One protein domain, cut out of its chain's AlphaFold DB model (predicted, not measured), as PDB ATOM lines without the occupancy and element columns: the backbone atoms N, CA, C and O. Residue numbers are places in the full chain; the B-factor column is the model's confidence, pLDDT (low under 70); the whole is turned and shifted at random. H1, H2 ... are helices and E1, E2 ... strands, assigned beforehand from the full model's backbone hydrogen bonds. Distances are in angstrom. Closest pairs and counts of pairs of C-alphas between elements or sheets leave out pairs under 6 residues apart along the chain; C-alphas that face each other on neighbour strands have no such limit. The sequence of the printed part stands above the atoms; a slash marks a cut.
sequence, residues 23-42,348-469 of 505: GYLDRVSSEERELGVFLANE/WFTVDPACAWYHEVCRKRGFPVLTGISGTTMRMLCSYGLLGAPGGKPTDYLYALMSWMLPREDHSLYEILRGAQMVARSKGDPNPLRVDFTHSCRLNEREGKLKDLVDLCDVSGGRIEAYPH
ATOM      1  N   GLY A  23      89.907 136.379 170.515       77.62
ATOM      2  CA  GLY A  23      90.022 135.127 171.268       77.62
ATOM      3  C   GLY A  23      90.500 133.910 170.470       77.62
ATOM      4  O   GLY A  23      90.539 132.818 171.026       77.62
ATOM      5  N   TYR A  24      90.864 134.048 169.185       80.56
ATOM      6  CA  TYR A  24      91.437 132.934 168.414       80.56
ATOM      7  C   TYR A  24      92.712 132.391 169.068       80.56
ATOM      8  O   TYR A  24      92.782 131.204 169.373       80.56
ATOM      9  N   LEU A  25      93.679 133.271 169.343       77.75
ATOM     10  CA  LEU A  25      94.946 132.876 169.956       77.75
ATOM     11  C   LEU A  25      94.752 132.284 171.356       77.75
ATOM     12  O   LEU A  25      95.418 131.307 171.680       77.75
ATOM     13  N   ASP A  26      93.810 132.807 172.144       80.38
ATOM     14  CA  ASP A  26      93.515 132.281 173.483       80.38
ATOM     15  C   ASP A  26      92.970 130.847 173.418       80.38
ATOM     16  O   ASP A  26      93.385 129.990 174.198       80.38
ATOM     17  N   ARG A  27      92.079 130.563 172.454       79.62
ATOM     18  CA  ARG A  27      91.541 129.212 172.229       79.62
ATOM     19  C   ARG A  27      92.626 128.235 171.800       79.62
ATOM     20  O   ARG A  27      92.769 127.195 172.430       79.62
ATOM     21  N   VAL A  28      93.411 128.584 170.780       81.31
ATOM     22  CA  VAL A  28      94.489 127.707 170.294       81.31
ATOM     23  C   VAL A  28      95.523 127.466 171.391       81.31
ATOM     24  O   VAL A  28      95.952 126.336 171.591       81.31
ATOM     25  N   SER A  29      95.880 128.496 172.160       84.31
ATOM     26  CA  SER A  29      96.805 128.336 173.288       84.31
ATOM     27  C   SER A  29      96.232 127.392 174.352       84.31
ATOM     28  O   SER A  29      96.966 126.577 174.900       84.31
ATOM     29  N   SER A  30      94.920 127.436 174.614       84.75
ATOM     30  CA  SER A  30      94.258 126.473 175.507       84.75
ATOM     31  C   SER A  30      94.350 125.036 174.987       84.75
ATOM     32  O   SER A  30      94.691 124.137 175.750       84.75
ATOM     33  N   GLU A  31      94.103 124.818 173.694       86.31
ATOM     34  CA  GLU A  31      94.214 123.494 173.062       86.31
ATOM     35  C   GLU A  31      95.656 122.964 173.092       86.31
ATOM     36  O   GLU A  31      95.888 121.786 173.365       86.31
ATOM     37  N   GLU A  32      96.646 123.832 172.871       89.00
ATOM     38  CA  GLU A  32      98.062 123.479 172.989       89.00
ATOM     39  C   GLU A  32      98.426 123.082 174.430       89.00
ATOM     40  O   GLU A  32      99.119 122.078 174.632       89.00
ATOM     41  N   ARG A  33      97.910 123.791 175.445       88.50
ATOM     42  CA  ARG A  33      98.092 123.415 176.860       88.50
ATOM     43  C   ARG A  33      97.466 122.056 177.173       88.50
ATOM     44  O   ARG A  33      98.128 121.213 177.780       88.50
ATOM     45  N   GLU A  34      96.235 121.818 176.720       86.44
ATOM     46  CA  GLU A  34      95.539 120.533 176.878       86.44
ATOM     47  C   GLU A  34      96.316 119.382 176.222       86.44
ATOM     48  O   GLU A  34      96.488 118.325 176.834       86.44
ATOM     49  N   LEU A  35      96.866 119.598 175.022       88.75
ATOM     50  CA  LEU A  35      97.746 118.638 174.352       88.75
ATOM     51  C   LEU A  35      98.991 118.336 175.195       88.75
ATOM     52  O   LEU A  35      99.362 117.172 175.358       88.75
ATOM     53  N   GLY A  36      99.635 119.361 175.751       91.62
ATOM     54  CA  GLY A  36     100.778 119.189 176.647       91.62
ATOM     55  C   GLY A  36     100.443 118.326 177.866       91.62
ATOM     56  O   GLY A  36     101.159 117.367 178.164       91.62
ATOM     57  N   VAL A  37      99.327 118.629 178.536       89.88
ATOM     58  CA  VAL A  37      98.831 117.878 179.702       89.88
ATOM     59  C   VAL A  37      98.518 116.431 179.337       89.88
ATOM     60  O   VAL A  37      98.908 115.509 180.058       89.88
ATOM     61  N   PHE A  38      97.862 116.209 178.200       91.12
ATOM     62  CA  PHE A  38      97.591 114.872 177.685       91.12
ATOM     63  C   PHE A  38      98.894 114.081 177.492       91.12
ATOM     64  O   PHE A  38      99.054 112.997 178.055       91.12
ATOM     65  N   LEU A  39      99.872 114.650 176.779       91.25
ATOM     66  CA  LEU A  39     101.154 113.989 176.511       91.25
ATOM     67  C   LEU A  39     101.964 113.716 177.787       91.25
ATOM     68  O   LEU A  39     102.687 112.722 177.842       91.25
ATOM     69  N   ALA A  40     101.833 114.550 178.824       90.31
ATOM     70  CA  ALA A  40     102.511 114.342 180.107       90.31
ATOM     71  C   ALA A  40     102.043 113.067 180.828       90.31
ATOM     72  O   ALA A  40     102.817 112.472 181.584       90.31
ATOM     73  N   ASN A  41     100.802 112.642 180.572       88.88
ATOM     74  CA  ASN A  41     100.194 111.441 181.142       88.88
ATOM     75  C   ASN A  41     100.484 110.166 180.332       88.88
ATOM     76  O   ASN A  41     100.270 109.054 180.825       88.88
ATOM     77  N   GLU A  42     101.007 110.296 179.112       90.38
ATOM     78  CA  GLU A  42     101.295 109.155 178.251       90.38
ATOM     79  C   GLU A  42     102.606 108.445 178.656       90.38
ATOM     80  O   GLU A  42     103.639 109.076 178.906       90.38
ATOM     81  N   TRP A 348     108.846 135.649 180.212       80.69
ATOM     82  CA  TRP A 348     110.105 136.312 179.865       80.69
ATOM     83  C   TRP A 348     110.028 137.108 178.563       80.69
ATOM     84  O   TRP A 348     110.743 138.102 178.388       80.69
ATOM     85  N   PHE A 349     109.208 136.658 177.616       87.62
ATOM     86  CA  PHE A 349     109.270 137.144 176.248       87.62
ATOM     87  C   PHE A 349     107.898 137.428 175.653       87.62
ATOM     88  O   PHE A 349     106.861 136.914 176.052       87.62
ATOM     89  N   THR A 350     107.907 138.293 174.655       89.38
ATOM     90  CA  THR A 350     106.827 138.421 173.685       89.38
ATOM     91  C   THR A 350     107.456 138.593 172.316       89.38
ATOM     92  O   THR A 350     108.615 138.997 172.205       89.38
ATOM     93  N   VAL A 351     106.712 138.309 171.259       89.75
ATOM     94  CA  VAL A 351     107.168 138.588 169.897       89.75
ATOM     95  C   VAL A 351     106.584 139.925 169.451       89.75
ATOM     96  O   VAL A 351     105.394 140.168 169.640       89.75
ATOM     97  N   ASP A 352     107.418 140.796 168.885       91.94
ATOM     98  CA  ASP A 352     107.011 142.068 168.294       91.94
ATOM     99  C   ASP A 352     105.990 141.823 167.171       91.94
ATOM    100  O   ASP A 352     106.351 141.262 166.128       91.94
ATOM    101  N   PRO A 353     104.729 142.272 167.315       89.62
ATOM    102  CA  PRO A 353     103.722 142.093 166.276       89.62
ATOM    103  C   PRO A 353     104.065 142.798 164.959       89.62
ATOM    104  O   PRO A 353     103.509 142.443 163.918       89.62
ATOM    105  N   ALA A 354     104.961 143.792 164.987       90.06
ATOM    106  CA  ALA A 354     105.430 144.496 163.800       90.06
ATOM    107  C   ALA A 354     106.555 143.752 163.062       90.06
ATOM    108  O   ALA A 354     106.875 144.106 161.922       90.06
ATOM    109  N   CYS A 355     107.169 142.725 163.662       92.94
ATOM    110  CA  CYS A 355     108.244 142.006 162.992       92.94
ATOM    111  C   CYS A 355     107.698 141.126 161.855       92.94
ATOM    112  O   CYS A 355     106.636 140.504 161.944       92.94
ATOM    113  N   ALA A 356     108.465 141.045 160.765       91.88
ATOM    114  CA  ALA A 356     108.046 140.332 159.560       91.88
ATOM    115  C   ALA A 356     107.755 138.843 159.817       91.88
ATOM    116  O   ALA A 356     106.862 138.276 159.192       91.88
ATOM    117  N   TRP A 357     108.485 138.219 160.749       93.75
ATOM    118  CA  TRP A 357     108.274 136.821 161.114       93.75
ATOM    119  C   TRP A 357     106.935 136.606 161.829       93.75
ATOM    120  O   TRP A 357     106.188 135.717 161.431       93.75
ATOM    121  N   TYR A 358     106.577 137.458 162.798       92.69
ATOM    122  CA  TYR A 358     105.273 137.394 163.470       92.69
ATOM    123  C   TYR A 358     104.127 137.553 162.474       92.69
ATOM    124  O   TYR A 358     103.179 136.770 162.469       92.69
ATOM    125  N   HIS A 359     104.220 138.547 161.590       89.69
ATOM    126  CA  HIS A 359     103.193 138.768 160.579       89.69
ATOM    127  C   HIS A 359     103.054 137.558 159.639       89.69
ATOM    128  O   HIS A 359     101.947 137.165 159.271       89.69
ATOM    129  N   GLU A 360     104.163 136.955 159.223       87.38
ATOM    130  CA  GLU A 360     104.129 135.788 158.342       87.38
ATOM    131  C   GLU A 360     103.549 134.548 159.035       87.38
ATOM    132  O   GLU A 360     102.712 133.855 158.465       87.38
ATOM    133  N   VAL A 361     103.976 134.260 160.260       86.44
ATOM    134  CA  VAL A 361     103.610 133.022 160.958       86.44
ATOM    135  C   VAL A 361     102.255 133.137 161.652       86.44
ATOM    136  O   VAL A 361     101.395 132.279 161.472       86.44
ATOM    137  N   CYS A 362     102.039 134.202 162.415       86.19
ATOM    138  CA  CYS A 362     100.830 134.350 163.211       86.19
ATOM    139  C   CYS A 362      99.683 134.946 162.400       86.19
ATOM    140  O   CYS A 362      98.614 134.347 162.325       86.19
ATOM    141  N   ARG A 363      99.895 136.079 161.716       83.94
ATOM    142  CA  ARG A 363      98.793 136.761 161.008       83.94
ATOM    143  C   ARG A 363      98.366 136.041 159.737       83.94
ATOM    144  O   ARG A 363      97.185 135.788 159.547       83.94
ATOM    145  N   LYS A 364      99.317 135.709 158.861       80.69
ATOM    146  CA  LYS A 364      98.983 135.082 157.572       80.69
ATOM    147  C   LYS A 364      98.697 133.594 157.686       80.69
ATOM    148  O   LYS A 364      97.871 133.077 156.941       80.69
ATOM    149  N   ARG A 365      99.425 132.894 158.559       79.75
ATOM    150  CA  ARG A 365      99.352 131.434 158.649       79.75
ATOM    151  C   ARG A 365      98.571 130.931 159.850       79.75
ATOM    152  O   ARG A 365      98.311 129.744 159.859       79.75
ATOM    153  N   GLY A 366      98.193 131.781 160.804       80.19
ATOM    154  CA  GLY A 366      97.329 131.402 161.924       80.19
ATOM    155  C   GLY A 366      98.015 130.641 163.053       80.19
ATOM    156  O   GLY A 366      97.337 130.146 163.942       80.19
ATOM    157  N   PHE A 367      99.344 130.526 163.058       84.31
ATOM    158  CA  PHE A 367     100.024 129.825 164.146       84.31
ATOM    159  C   PHE A 367     100.246 130.756 165.339       84.31
ATOM    160  O   PHE A 367     100.786 131.852 165.154       84.31
ATOM    161  N   PRO A 368      99.889 130.351 166.568       87.38
ATOM    162  CA  PRO A 368     100.303 131.102 167.740       87.38
ATOM    163  C   PRO A 368     101.832 131.115 167.806       87.38
ATOM    164  O   PRO A 368     102.502 130.149 167.439       87.38
ATOM    165  N   VAL A 369     102.383 132.243 168.240       90.94
ATOM    166  CA  VAL A 369     103.808 132.394 168.532       90.94
ATOM    167  C   VAL A 369     103.926 133.150 169.838       90.94
ATOM    168  O   VAL A 369     103.253 134.164 170.039       90.94
ATOM    169  N   LEU A 370     104.760 132.640 170.730       91.00
ATOM    170  CA  LEU A 370     104.881 133.146 172.090       91.00
ATOM    171  C   LEU A 370     106.242 133.799 172.290       91.00
ATOM    172  O   LEU A 370     106.340 134.909 172.817       91.00
ATOM    173  N   THR A 371     107.304 133.135 171.832       91.81
ATOM    174  CA  THR A 371     108.674 133.473 172.235       91.81
ATOM    175  C   THR A 371     109.707 133.424 171.110       91.81
ATOM    176  O   THR A 371     110.849 133.837 171.328       91.81
ATOM    177  N   GLY A 372     109.331 132.970 169.914       93.56
ATOM    178  CA  GLY A 372     110.226 132.643 168.807       93.56
ATOM    179  C   GLY A 372     110.425 131.130 168.646       93.56
ATOM    180  O   GLY A 372     110.052 130.332 169.508       93.56
ATOM    181  N   ILE A 373     111.040 130.716 167.531       93.81
ATOM    182  CA  ILE A 373     111.310 129.296 167.247       93.81
ATOM    183  C   ILE A 373     112.090 128.669 168.408       93.81
ATOM    184  O   ILE A 373     113.079 129.235 168.883       93.81
ATOM    185  N   SER A 374     111.670 127.478 168.848       93.69
ATOM    186  CA  SER A 374     112.197 126.875 170.069       93.69
ATOM    187  C   SER A 374     113.646 126.410 169.919       93.69
ATOM    188  O   SER A 374     113.948 125.303 169.459       93.69
ATOM    189  N   GLY A 375     114.564 127.261 170.384       90.31
ATOM    190  CA  GLY A 375     115.967 126.906 170.582       90.31
ATOM    191  C   GLY A 375     116.140 125.755 171.575       90.31
ATOM    192  O   GLY A 375     117.032 124.927 171.396       90.31
ATOM    193  N   THR A 376     115.258 125.662 172.577       91.69
ATOM    194  CA  THR A 376     115.219 124.558 173.545       91.69
ATOM    195  C   THR A 376     114.923 123.231 172.853       91.69
ATOM    196  O   THR A 376     115.692 122.287 173.028       91.69
ATOM    197  N   THR A 377     113.900 123.160 171.993       93.25
ATOM    198  CA  THR A 377     113.598 121.945 171.219       93.25
ATOM    199  C   THR A 377     114.775 121.518 170.357       93.25
ATOM    200  O   THR A 377     115.161 120.348 170.387       93.25
ATOM    201  N   MET A 378     115.376 122.459 169.618       89.50
ATOM    202  CA  MET A 378     116.534 122.161 168.774       89.50
ATOM    203  C   MET A 378     117.663 121.543 169.596       89.50
ATOM    204  O   MET A 378     118.095 120.430 169.321       89.50
ATOM    205  N   ARG A 379     118.079 122.227 170.662       88.00
ATOM    206  CA  ARG A 379     119.091 121.750 171.610       88.00
ATOM    207  C   ARG A 379     118.784 120.335 172.117       88.00
ATOM    208  O   ARG A 379     119.600 119.425 171.957       88.00
ATOM    209  N   MET A 380     117.598 120.125 172.677       92.31
ATOM    210  CA  MET A 380     117.237 118.858 173.314       92.31
ATOM    211  C   MET A 380     117.185 117.692 172.323       92.31
ATOM    212  O   MET A 380     117.681 116.611 172.642       92.31
ATOM    213  N   LEU A 381     116.665 117.895 171.109       88.88
ATOM    214  CA  LEU A 381     116.671 116.864 170.062       88.88
ATOM    215  C   LEU A 381     118.080 116.553 169.551       88.88
ATOM    216  O   LEU A 381     118.381 115.417 169.190       88.88
ATOM    217  N   CYS A 382     118.974 117.534 169.558       83.19
ATOM    218  CA  CYS A 382     120.374 117.308 169.216       83.19
ATOM    219  C   CYS A 382     121.095 116.515 170.282       83.19
ATOM    220  O   CYS A 382     121.818 115.586 169.945       83.19
ATOM    221  N   SER A 383     120.857 116.835 171.553       85.81
ATOM    222  CA  SER A 383     121.329 116.009 172.663       85.81
ATOM    223  C   SER A 383     120.812 114.579 172.538       85.81
ATOM    224  O   SER A 383     121.591 113.641 172.648       85.81
ATOM    225  N   TYR A 384     119.534 114.400 172.203       87.50
ATOM    226  CA  TYR A 384     118.954 113.084 171.941       87.50
ATOM    227  C   TYR A 384     119.676 112.325 170.818       87.50
ATOM    228  O   TYR A 384     120.080 111.179 171.010       87.50
ATOM    229  N   GLY A 385     119.918 112.965 169.670       81.44
ATOM    230  CA  GLY A 385     120.669 112.358 168.565       81.44
ATOM    231  C   GLY A 385     122.129 112.063 168.913       81.44
ATOM    232  O   GLY A 385     122.643 110.996 168.573       81.44
ATOM    233  N   LEU A 386     122.777 112.978 169.638       79.50
ATOM    234  CA  LEU A 386     124.132 112.816 170.157       79.50
ATOM    235  C   LEU A 386     124.233 111.603 171.065       79.50
ATOM    236  O   LEU A 386     125.162 110.830 170.905       79.50
ATOM    237  N   LEU A 387     123.265 111.399 171.954       82.75
ATOM    238  CA  LEU A 387     123.198 110.259 172.872       82.75
ATOM    239  C   LEU A 387     122.785 108.942 172.184       82.75
ATOM    240  O   LEU A 387     122.561 107.941 172.860       82.75
ATOM    241  N   GLY A 388     122.670 108.929 170.850       79.69
ATOM    242  CA  GLY A 388     122.339 107.732 170.079       79.69
ATOM    243  C   GLY A 388     120.842 107.446 169.961       79.69
ATOM    244  O   GLY A 388     120.486 106.309 169.668       79.69
ATOM    245  N   ALA A 389     119.982 108.450 170.162       81.56
ATOM    246  CA  ALA A 389     118.521 108.331 170.126       81.56
ATOM    247  C   ALA A 389     117.974 107.204 171.042       81.56
ATOM    248  O   ALA A 389     117.302 106.282 170.571       81.56
ATOM    249  N   PRO A 390     118.296 107.226 172.350       81.62
ATOM    250  CA  PRO A 390     117.916 106.163 173.280       81.62
ATOM    251  C   PRO A 390     116.399 106.143 173.533       81.62
ATOM    252  O   PRO A 390     115.742 107.170 173.494       81.62
ATOM    253  N   GLY A 391     115.814 104.985 173.843       78.25
ATOM    254  CA  GLY A 391     114.385 104.916 174.201       78.25
ATOM    255  C   GLY A 391     113.413 104.830 173.024       78.25
ATOM    256  O   GLY A 391     112.204 104.814 173.237       78.25
ATOM    257  N   GLY A 392     113.915 104.682 171.796       79.88
ATOM    258  CA  GLY A 392     113.109 104.274 170.650       79.88
ATOM    259  C   GLY A 392     112.794 105.414 169.692       79.88
ATOM    260  O   GLY A 392     113.681 105.908 168.996       79.88
ATOM    261  N   LYS A 393     111.510 105.752 169.543       82.62
ATOM    262  CA  LYS A 393     111.067 106.640 168.465       82.62
ATOM    263  C   LYS A 393     111.357 108.106 168.812       82.62
ATOM    264  O   LYS A 393     110.935 108.567 169.869       82.62
ATOM    265  N   PRO A 394     111.949 108.889 167.894       84.50
ATOM    266  CA  PRO A 394     112.135 110.332 168.081       84.50
ATOM    267  C   PRO A 394     110.838 111.094 168.361       84.50
ATOM    268  O   PRO A 394     110.862 112.115 169.038       84.50
ATOM    269  N   THR A 395     109.709 110.589 167.852       85.94
ATOM    270  CA  THR A 395     108.369 111.127 168.123       85.94
ATOM    271  C   THR A 395     108.047 111.109 169.611       85.94
ATOM    272  O   THR A 395     107.520 112.088 170.118       85.94
ATOM    273  N   ASP A 396     108.413 110.042 170.326       91.12
ATOM    274  CA  ASP A 396     108.086 109.901 171.745       91.12
ATOM    275  C   ASP A 396     108.891 110.912 172.572       91.12
ATOM    276  O   ASP A 396     108.351 111.570 173.456       91.12
ATOM    277  N   TYR A 397     110.162 111.134 172.230       94.06
ATOM    278  CA  TYR A 397     110.955 112.169 172.892       94.06
ATOM    279  C   TYR A 397     110.508 113.596 172.522       94.06
ATOM    280  O   TYR A 397     110.513 114.490 173.368       94.06
ATOM    281  N   LEU A 398     110.053 113.827 171.285       93.88
ATOM    282  CA  LEU A 398     109.432 115.100 170.911       93.88
ATOM    283  C   LEU A 398     108.134 115.354 171.694       93.88
ATOM    284  O   LEU A 398     107.893 116.475 172.134       93.88
ATOM    285  N   TYR A 399     107.323 114.325 171.916       94.75
ATOM    286  CA  TYR A 399     106.153 114.431 172.780       94.75
ATOM    287  C   TYR A 399     106.530 114.715 174.232       94.75
ATOM    288  O   TYR A 399     105.818 115.458 174.899       94.75
ATOM    289  N   ALA A 400     107.667 114.203 174.712       95.75
ATOM    290  CA  ALA A 400     108.174 114.561 176.035       95.75
ATOM    291  C   ALA A 400     108.500 116.064 176.106       95.75
ATOM    292  O   ALA A 400     108.104 116.739 177.054       95.75
ATOM    293  N   LEU A 401     109.124 116.617 175.060       95.81
ATOM    294  CA  LEU A 401     109.365 118.060 174.934       95.81
ATOM    295  C   LEU A 401     108.065 118.875 174.904       95.81
ATOM    296  O   LEU A 401     107.972 119.891 175.587       95.81
ATOM    297  N   MET A 402     107.055 118.428 174.160       95.50
ATOM    298  CA  MET A 402     105.738 119.077 174.129       95.50
ATOM    299  C   MET A 402     105.043 119.020 175.489       95.50
ATOM    300  O   MET A 402     104.544 120.037 175.956       95.50
ATOM    301  N   SER A 403     105.075 117.865 176.158       93.75
ATOM    302  CA  SER A 403     104.498 117.692 177.494       93.75
ATOM    303  C   SER A 403     105.143 118.584 178.554       93.75
ATOM    304  O   SER A 403     104.533 118.886 179.573       93.75
ATOM    305  N   TRP A 404     106.384 118.997 178.305       94.31
ATOM    306  CA  TRP A 404     107.146 119.859 179.189       94.31
ATOM    307  C   TRP A 404     106.880 121.344 178.924       94.31
ATOM    308  O   TRP A 404     106.657 122.086 179.873       94.31
ATOM    309  N   MET A 405     106.869 121.766 177.654       94.56
ATOM    310  CA  MET A 405     106.840 123.188 177.274       94.56
ATOM    311  C   MET A 405     105.443 123.749 176.975       94.56
ATOM    312  O   MET A 405     105.220 124.943 177.166       94.56
ATOM    313  N   LEU A 406     104.505 122.927 176.486       93.06
ATOM    314  CA  LEU A 406     103.175 123.411 176.095       93.06
ATOM    315  C   LEU A 406     102.285 123.816 177.276       93.06
ATOM    316  O   LEU A 406     101.695 124.891 177.188       93.06
ATOM    317  N   PRO A 407     102.175 123.035 178.378       90.06
ATOM    318  CA  PRO A 407     101.223 123.354 179.450       90.06
ATOM    319  C   PRO A 407     101.427 124.750 180.039       90.06
ATOM    320  O   PRO A 407     100.484 125.407 180.471       90.06
ATOM    321  N   ARG A 408     102.676 125.219 180.003       85.56
ATOM    322  CA  ARG A 408     103.101 126.487 180.576       85.56
ATOM    323  C   ARG A 408     103.468 127.538 179.543       85.56
ATOM    324  O   ARG A 408     103.979 128.574 179.932       85.56
ATOM    325  N   GLU A 409     103.185 127.323 178.262       89.94
ATOM    326  CA  GLU A 409     103.429 128.346 177.237       89.94
ATOM    327  C   GLU A 409     104.907 128.780 177.151       89.94
ATOM    328  O   GLU A 409     105.224 129.930 176.839       89.94
ATOM    329  N   ASP A 410     105.844 127.856 177.395       91.44
ATOM    330  CA  ASP A 410     107.265 128.132 177.150       91.44
ATOM    331  C   ASP A 410     107.516 128.402 175.664       91.44
ATOM    332  O   ASP A 410     108.274 129.298 175.273       91.44
ATOM    333  N   HIS A 411     106.840 127.612 174.837       94.56
ATOM    334  CA  HIS A 411     106.780 127.728 173.394       94.56
ATOM    335  C   HIS A 411     105.431 127.197 172.915       94.56
ATOM    336  O   HIS A 411     104.886 126.266 173.501       94.56
ATOM    337  N   SER A 412     104.937 127.752 171.815       93.75
ATOM    338  CA  SER A 412     103.785 127.211 171.091       93.75
ATOM    339  C   SER A 412     104.126 125.887 170.409       93.75
ATOM    340  O   SER A 412     105.298 125.576 170.141       93.75
ATOM    341  N   LEU A 413     103.098 125.130 170.032       92.06
ATOM    342  CA  LEU A 413     103.251 123.898 169.258       92.06
ATOM    343  C   LEU A 413     104.006 124.160 167.951       92.06
ATOM    344  O   LEU A 413     104.939 123.422 167.621       92.06
ATOM    345  N   TYR A 414     103.675 125.245 167.246       91.50
ATOM    346  CA  TYR A 414     104.391 125.646 166.036       91.50
ATOM    347  C   TYR A 414     105.885 125.874 166.299       91.50
ATOM    348  O   TYR A 414     106.728 125.358 165.560       91.50
ATOM    349  N   GLU A 415     106.243 126.613 167.350       94.31
ATOM    350  CA  GLU A 415     107.642 126.924 167.673       94.31
ATOM    351  C   GLU A 415     108.446 125.669 168.034       94.31
ATOM    352  O   GLU A 415     109.613 125.550 167.636       94.31
ATOM    353  N   ILE A 416     107.825 124.717 168.738       94.25
ATOM    354  CA  ILE A 416     108.413 123.413 169.071       94.25
ATOM    355  C   ILE A 416     108.621 122.588 167.798       94.25
ATOM    356  O   ILE A 416     109.738 122.148 167.519       94.25
ATOM    357  N   LEU A 417     107.572 122.412 166.993       89.69
ATOM    358  CA  LEU A 417     107.616 121.627 165.759       89.69
ATOM    359  C   LEU A 417     108.599 122.198 164.743       89.69
ATOM    360  O   LEU A 417     109.350 121.451 164.111       89.69
ATOM    361  N   ARG A 418     108.636 123.525 164.605       89.56
ATOM    362  CA  ARG A 418     109.558 124.191 163.689       89.56
ATOM    363  C   ARG A 418     111.003 123.992 164.129       89.56
ATOM    364  O   ARG A 418     111.839 123.664 163.287       89.56
ATOM    365  N   GLY A 419     111.281 124.087 165.432       90.00
ATOM    366  CA  GLY A 419     112.578 123.720 165.998       90.00
ATOM    367  C   GLY A 419     112.946 122.266 165.681       90.00
ATOM    368  O   GLY A 419     114.029 121.998 165.165       90.00
ATOM    369  N   ALA A 420     112.025 121.322 165.884       88.31
ATOM    370  CA  ALA A 420     112.256 119.909 165.574       88.31
ATOM    371  C   ALA A 420     112.554 119.660 164.088       88.31
ATOM    372  O   ALA A 420     113.481 118.928 163.735       88.31
ATOM    373  N   GLN A 421     111.813 120.321 163.201       82.44
ATOM    374  CA  GLN A 421     111.995 120.225 161.756       82.44
ATOM    375  C   GLN A 421     113.383 120.706 161.310       82.44
ATOM    376  O   GLN A 421     113.974 120.106 160.409       82.44
ATOM    377  N   MET A 422     113.910 121.763 161.933       83.44
ATOM    378  CA  MET A 422     115.254 122.275 161.640       83.44
ATOM    379  C   MET A 422     116.356 121.275 162.014       83.44
ATOM    380  O   MET A 422     117.394 121.248 161.358       83.44
ATOM    381  N   VAL A 423     116.118 120.410 163.004       78.19
ATOM    382  CA  VAL A 423     117.031 119.307 163.353       78.19
ATOM    383  C   VAL A 423     116.883 118.120 162.389       78.19
ATOM    384  O   VAL A 423     117.869 117.479 162.022       78.19
ATOM    385  N   ALA A 424     115.657 117.817 161.951       68.88
ATOM    386  CA  ALA A 424     115.349 116.632 161.146       68.88
ATOM    387  C   ALA A 424     115.799 116.720 159.669       68.88
ATOM    388  O   ALA A 424     116.085 115.689 159.056       68.88
ATOM    389  N   ARG A 425     115.876 117.921 159.075       60.69
ATOM    390  CA  ARG A 425     116.090 118.154 157.623       60.69
ATOM    391  C   ARG A 425     117.527 117.970 157.096       60.69
ATOM    392  O   ARG A 425     117.837 118.388 155.980       60.69
ATOM    393  N   SER A 426     118.389 117.277 157.834       53.25
ATOM    394  CA  SER A 426     119.762 116.963 157.426       53.25
ATOM    395  C   SER A 426     119.837 116.263 156.057       53.25
ATOM    396  O   SER A 426     119.283 115.177 155.877       53.25
ATOM    397  N   LYS A 427     120.549 116.848 155.085       44.88
ATOM    398  CA  LYS A 427     120.748 116.240 153.757       44.88
ATOM    399  C   LYS A 427     121.554 114.934 153.849       44.88
ATOM    400  O   LYS A 427     122.669 114.940 154.352       44.88
ATOM    401  N   GLY A 428     121.028 113.859 153.256       44.88
ATOM    402  CA  GLY A 428     121.811 112.697 152.806       44.88
ATOM    403  C   GLY A 428     122.099 111.586 153.822       44.88
ATOM    404  O   GLY A 428     122.650 110.567 153.421       44.88
ATOM    405  N   ASP A 429     121.699 111.734 155.084       44.97
ATOM    406  CA  ASP A 429     121.790 110.677 156.103       44.97
ATOM    407  C   ASP A 429     120.357 110.226 156.452       44.97
ATOM    408  O   ASP A 429     119.483 111.097 156.568       44.97
ATOM    409  N   PRO A 430     120.042 108.920 156.585       47.41
ATOM    410  CA  PRO A 430     118.842 108.463 157.286       47.41
ATOM    411  C   PRO A 430     118.881 108.992 158.722       47.41
ATOM    412  O   PRO A 430     119.337 108.323 159.644       47.41
ATOM    413  N   ASN A 431     118.451 110.241 158.893       51.69
ATOM    414  CA  ASN A 431     118.552 110.945 160.153       51.69
ATOM    415  C   ASN A 431     117.768 110.148 161.200       51.69
ATOM    416  O   ASN A 431     116.548 110.012 161.047       51.69
ATOM    417  N   PRO A 432     118.417 109.650 162.267       49.66
ATOM    418  CA  PRO A 432     117.712 108.975 163.346       49.66
ATOM    419  C   PRO A 432     116.717 109.911 164.037       49.66
ATOM    420  O   PRO A 432     115.889 109.427 164.785       49.66
ATOM    421  N   LEU A 433     116.773 111.224 163.776       53.88
ATOM    422  CA  LEU A 433     115.853 112.253 164.261       53.88
ATOM    423  C   LEU A 433     114.773 112.639 163.249       53.88
ATOM    424  O   LEU A 433     114.091 113.643 163.454       53.88
ATOM    425  N   ARG A 434     114.615 111.902 162.141       56.53
ATOM    426  CA  ARG A 434     113.506 112.144 161.218       56.53
ATOM    427  C   ARG A 434     112.204 111.810 161.937       56.53
ATOM    428  O   ARG A 434     111.771 110.663 161.983       56.53
ATOM    429  N   VAL A 435     111.601 112.839 162.513       50.84
ATOM    430  CA  VAL A 435     110.248 112.776 163.039       50.84
ATOM    431  C   VAL A 435     109.330 112.709 161.825       50.84
ATOM    432  O   VAL A 435     109.185 113.680 161.081       50.84
ATOM    433  N   ASP A 436     108.796 111.520 161.561       47.25
ATOM    434  CA  ASP A 436     107.740 111.355 160.576       47.25
ATOM    435  C   ASP A 436     106.425 111.815 161.201       47.25
ATOM    436  O   ASP A 436     105.737 111.056 161.887       47.25
ATOM    437  N   PHE A 437     106.105 113.085 160.970       46.06
ATOM    438  CA  PHE A 437     104.879 113.691 161.473       46.06
ATOM    439  C   PHE A 437     103.611 113.046 160.887       46.06
ATOM    440  O   PHE A 437     102.543 113.186 161.473       46.06
ATOM    441  N   THR A 438     103.729 112.260 159.806       37.38
ATOM    442  CA  THR A 438     102.604 111.511 159.220       37.38
ATOM    443  C   THR A 438     102.215 110.262 160.023       37.38
ATOM    444  O   THR A 438     101.125 109.724 159.847       37.38
ATOM    445  N   HIS A 439     103.083 109.773 160.922       34.59
ATOM    446  CA  HIS A 439     102.796 108.594 161.756       34.59
ATOM    447  C   HIS A 439     102.181 108.950 163.113       34.59
ATOM    448  O   HIS A 439     101.512 108.122 163.737       34.59
ATOM    449  N   SER A 440     102.398 110.183 163.561       38.34
ATOM    450  CA  SER A 440     101.800 110.767 164.761       38.34
ATOM    451  C   SER A 440     100.280 111.004 164.609       38.34
ATOM    452  O   SER A 440      99.563 111.062 165.603       38.34
ATOM    453  N   CYS A 441      99.777 110.928 163.372       30.56
ATOM    454  CA  CYS A 441      98.378 110.880 162.920       30.56
ATOM    455  C   CYS A 441      97.519 109.696 163.428       30.56
ATOM    456  O   CYS A 441      96.418 109.435 162.938       30.56
ATOM    457  N   ARG A 442      98.031 108.885 164.362       35.59
ATOM    458  CA  ARG A 442      97.350 107.693 164.903       35.59
ATOM    459  C   ARG A 442      97.387 107.631 166.430       35.59
ATOM    460  O   ARG A 442      97.490 106.547 167.003       35.59
ATOM    461  N   LEU A 443      97.306 108.779 167.103       37.81
ATOM    462  CA  LEU A 443      96.848 108.800 168.494       37.81
ATOM    463  C   LEU A 443      95.386 108.303 168.512       37.81
ATOM    464  O   LEU A 443      94.586 108.683 167.663       37.81
ATOM    465  N   ASN A 444      95.100 107.336 169.387       34.62
ATOM    466  CA  ASN A 444      93.931 106.446 169.356       34.62
ATOM    467  C   ASN A 444      92.579 107.129 169.057       34.62
ATOM    468  O   ASN A 444      92.247 108.159 169.632       34.62
ATOM    469  N   GLU A 445      91.728 106.438 168.287       38.44
ATOM    470  CA  GLU A 445      90.347 106.799 167.893       38.44
ATOM    471  C   GLU A 445      89.356 107.052 169.051       38.44
ATOM    472  O   GLU A 445      88.167 107.255 168.814       38.44
ATOM    473  N   ARG A 446      89.795 107.030 170.315       39.00
ATOM    474  CA  ARG A 446      88.896 107.218 171.461       39.00
ATOM    475  C   ARG A 446      88.502 108.672 171.710       39.00
ATOM    476  O   ARG A 446      87.470 108.880 172.336       39.00
ATOM    477  N   GLU A 447      89.231 109.650 171.175       46.47
ATOM    478  CA  GLU A 447      88.921 111.076 171.353       46.47
ATOM    479  C   GLU A 447      89.284 111.870 170.091       46.47
ATOM    480  O   GLU A 447      90.312 112.537 170.046       46.47
ATOM    481  N   GLY A 448      88.456 111.786 169.043       43.81
ATOM    482  CA  GLY A 448      88.714 112.305 167.684       43.81
ATOM    483  C   GLY A 448      89.180 113.765 167.515       43.81
ATOM    484  O   GLY A 448      89.410 114.163 166.387       43.81
ATOM    485  N   LYS A 449      89.374 114.543 168.587       45.75
ATOM    486  CA  LYS A 449      89.931 115.905 168.574       45.75
ATOM    487  C   LYS A 449      91.462 115.960 168.423       45.75
ATOM    488  O   LYS A 449      91.974 116.892 167.817       45.75
ATOM    489  N   LEU A 450      92.208 114.982 168.950       41.56
ATOM    490  CA  LEU A 450      93.684 115.042 168.970       41.56
ATOM    491  C   LEU A 450      94.349 114.594 167.661       41.56
ATOM    492  O   LEU A 450      95.446 115.046 167.336       41.56
ATOM    493  N   LYS A 451      93.693 113.703 166.912       41.59
ATOM    494  CA  LYS A 451      94.184 113.242 165.609       41.59
ATOM    495  C   LYS A 451      94.305 114.412 164.626       41.59
ATOM    496  O   LYS A 451      95.319 114.540 163.951       41.59
ATOM    497  N   ASP A 452      93.331 115.319 164.646       43.03
ATOM    498  CA  ASP A 452      93.260 116.447 163.718       43.03
ATOM    499  C   ASP A 452      94.385 117.470 163.947       43.03
ATOM    500  O   ASP A 452      94.979 117.947 162.986       43.03
ATOM    501  N   LEU A 453      94.750 117.753 165.204       43.19
ATOM    502  CA  LEU A 453      95.864 118.645 165.575       43.19
ATOM    503  C   LEU A 453      97.220 118.185 165.009       43.19
ATOM    504  O   LEU A 453      98.066 119.007 164.650       43.19
ATOM    505  N   VAL A 454      97.417 116.872 164.906       43.50
ATOM    506  CA  VAL A 454      98.670 116.256 164.458       43.50
ATOM    507  C   VAL A 454      98.683 116.009 162.945       43.50
ATOM    508  O   VAL A 454      99.715 116.248 162.313       43.50
ATOM    509  N   ASP A 455      97.546 115.627 162.350       40.91
ATOM    510  CA  ASP A 455      97.352 115.498 160.891       40.91
ATOM    511  C   ASP A 455      97.606 116.832 160.157       40.91
ATOM    512  O   ASP A 455      98.040 116.845 159.005       40.91
ATOM    513  N   LEU A 456      97.411 117.964 160.839       43.28
ATOM    514  CA  LEU A 456      97.627 119.312 160.302       43.28
ATOM    515  C   LEU A 456      99.082 119.718 160.099       43.28
ATOM    516  O   LEU A 456      99.390 120.647 159.348       43.28
ATOM    517  N   CYS A 457      99.989 119.002 160.749       40.72
ATOM    518  CA  CYS A 457     101.414 119.233 160.638       40.72
ATOM    519  C   CYS A 457     102.044 118.238 159.662       40.72
ATOM    520  O   CYS A 457     103.096 117.681 159.966       40.72
ATOM    521  N   ASP A 458     101.443 117.998 158.489       37.91
ATOM    522  CA  ASP A 458     102.086 117.192 157.444       37.91
ATOM    523  C   ASP A 458     103.353 117.897 156.917       37.91
ATOM    524  O   ASP A 458     103.374 118.693 155.977       37.91
ATOM    525  N   VAL A 459     104.468 117.594 157.574       43.66
ATOM    526  CA  VAL A 459     105.790 118.171 157.325       43.66
ATOM    527  C   VAL A 459     106.427 117.638 156.033       43.66
ATOM    528  O   VAL A 459     107.437 118.190 155.571       43.66
ATOM    529  N   SER A 460     105.852 116.602 155.413       35.28
ATOM    530  CA  SER A 460     106.437 115.934 154.247       35.28
ATOM    531  C   SER A 460     106.421 116.810 152.981       35.28
ATOM    532  O   SER A 460     107.337 116.700 152.163       35.28
ATOM    533  N   GLY A 461     105.482 117.762 152.872       38.53
ATOM    534  CA  GLY A 461     105.342 118.679 151.728       38.53
ATOM    535  C   GLY A 461     105.909 120.095 151.919       38.53
ATOM    536  O   GLY A 461     105.853 120.916 151.005       38.53
ATOM    537  N   GLY A 462     106.455 120.426 153.095       36.62
ATOM    538  CA  GLY A 462     107.004 121.763 153.369       36.62
ATOM    539  C   GLY A 462     105.973 122.881 153.574       36.62
ATOM    540  O   GLY A 462     106.376 124.044 153.649       36.62
ATOM    541  N   ARG A 463     104.685 122.552 153.720       40.97
ATOM    542  CA  ARG A 463     103.633 123.470 154.178       40.97
ATOM    543  C   ARG A 463     103.077 122.957 155.503       40.97
ATOM    544  O   ARG A 463     102.696 121.805 155.589       40.97
ATOM    545  N   ILE A 464     103.078 123.812 156.523       43.94
ATOM    546  CA  ILE A 464     102.279 123.607 157.740       43.94
ATOM    547  C   ILE A 464     101.085 124.542 157.556       43.94
ATOM    548  O   ILE A 464     101.312 125.754 157.407       43.94
ATOM    549  N   GLU A 465      99.876 123.993 157.489       47.44
ATOM    550  CA  GLU A 465      98.614 124.735 157.362       47.44
ATOM    551  C   GLU A 465      97.917 124.774 158.732       47.44
ATOM    552  O   GLU A 465      98.033 123.828 159.508       47.44
ATOM    553  N   ALA A 466      97.285 125.899 159.087       52.47
ATOM    554  CA  ALA A 466      96.691 126.071 160.415       52.47
ATOM    555  C   ALA A 466      95.300 125.448 160.548       52.47
ATOM    556  O   ALA A 466      94.607 125.213 159.562       52.47
ATOM    557  N   TYR A 467      94.931 125.228 161.815       54.66
ATOM    558  CA  TYR A 467      93.756 124.546 162.364       54.66
ATOM    559  C   TYR A 467      92.414 124.844 161.648       54.66
ATOM    560  O   TYR A 467      91.693 125.763 162.044       54.66
ATOM    561  N   PRO A 468      92.008 124.052 160.633       50.06
ATOM    562  CA  PRO A 468      90.810 124.275 159.838       50.06
ATOM    563  C   PRO A 468      89.541 123.809 160.564       50.06
ATOM    564  O   PRO A 468      88.469 124.349 160.312       50.06
ATOM    565  N   HIS A 469      89.637 122.869 161.511       51.72
ATOM    566  CA  HIS A 469      88.494 122.384 162.301       51.72
ATOM    567  C   HIS A 469      87.968 123.431 163.303       51.72
ATOM    568  O   HIS A 469      86.775 123.471 163.613       51.72
TER     569      HIS A 469
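What this domain is: This is residues 23 to 42 and 348 to 469 of the 505 residues of an uncharacterized protein of Streptomyces spectabilis (UniProt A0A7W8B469). The longest helix, H1, crosses the outside of a group of three helices, H3, H4 and H5, that run back and forth with their centres set as a triangle; H1 packs on H4 with residues 35 to 40. The short strand E1 and the helix H2 sit off to one side of this group, and a long stretch with no named element leads from H5 to the small helix H6 near H1. The printed part has 142 residues with six named helices and one named strand, in the order H1, E1, H2, H3, H4, H5, H6, and its class is mostly helix. It is compact, with a radius of gyration of the C-alphas of 14.7 A and spans of 41 by 37 by 30 A.

Where its parts are: H1, residues 24 to 41, starts with C-alpha 24 at (91.437, 132.934, 168.414) and is 26.5 A long. H4, residues 394 to 405, is 16.7 A long. H3, residues 375 to 386, and H5, residues 413 to 424, are each 16.3 A long; C-alpha 413 is at (103.251, 123.898, 169.258). E1 is residues 349 to 351, 6.8 A, and H2 is residues 356 to 364, 10.7 A. H6, residues 449 to 455, is 10.7 A long and ends with C-alpha 455 at (97.352, 115.498, 160.891).

How they stand to each other: H1 touches H4, opposite ways at a steep tilt of 61 degrees; their closest C-alphas, of Gly 36 and Ser 403, are 4.1 A apart. H4 is the hub, touching three helices. H3, H4 and H5 form an up-and-down bundle, each running against the one before it. H3 and H4, a helical hairpin, only just touch, with 3 pairs of C-alphas within 8 A, the closest being Thr 377 and Leu 401 at 6.8 A. H4 and H5, also a hairpin, touch, with the C-alphas of Met 402 and Ile 416 closest at 7.2 A. H3 touches H5, the C-alphas of Met 378 and Gly 419 being closest at 5.1 A. H6 is close to H1 but not clearly touching, with the C-alphas of Leu 35 and Leu 450 closest at 7.6 A. H2 touches no helix, and E1 pairs with no named strand. In H1, H3, H4 and H5 every O i to N i+4 pair is within hydrogen-bond range; H2 has 4 of 5, and H6 has 1 of 3, with 1 of 4 O i to N i+3 pairs.

The domain as a whole: The C-alphas farthest apart, of Gly 23 and Gly 428, are 43.1 A apart. Residues 43 to 347 are not printed, and C-alphas 42 and 348 are 28.6 A apart across the cut. The link from H5 to H6, 24 residues, is long. Residues 424 to 469 have pLDDT under 70; the mean of the printed part is 74.0.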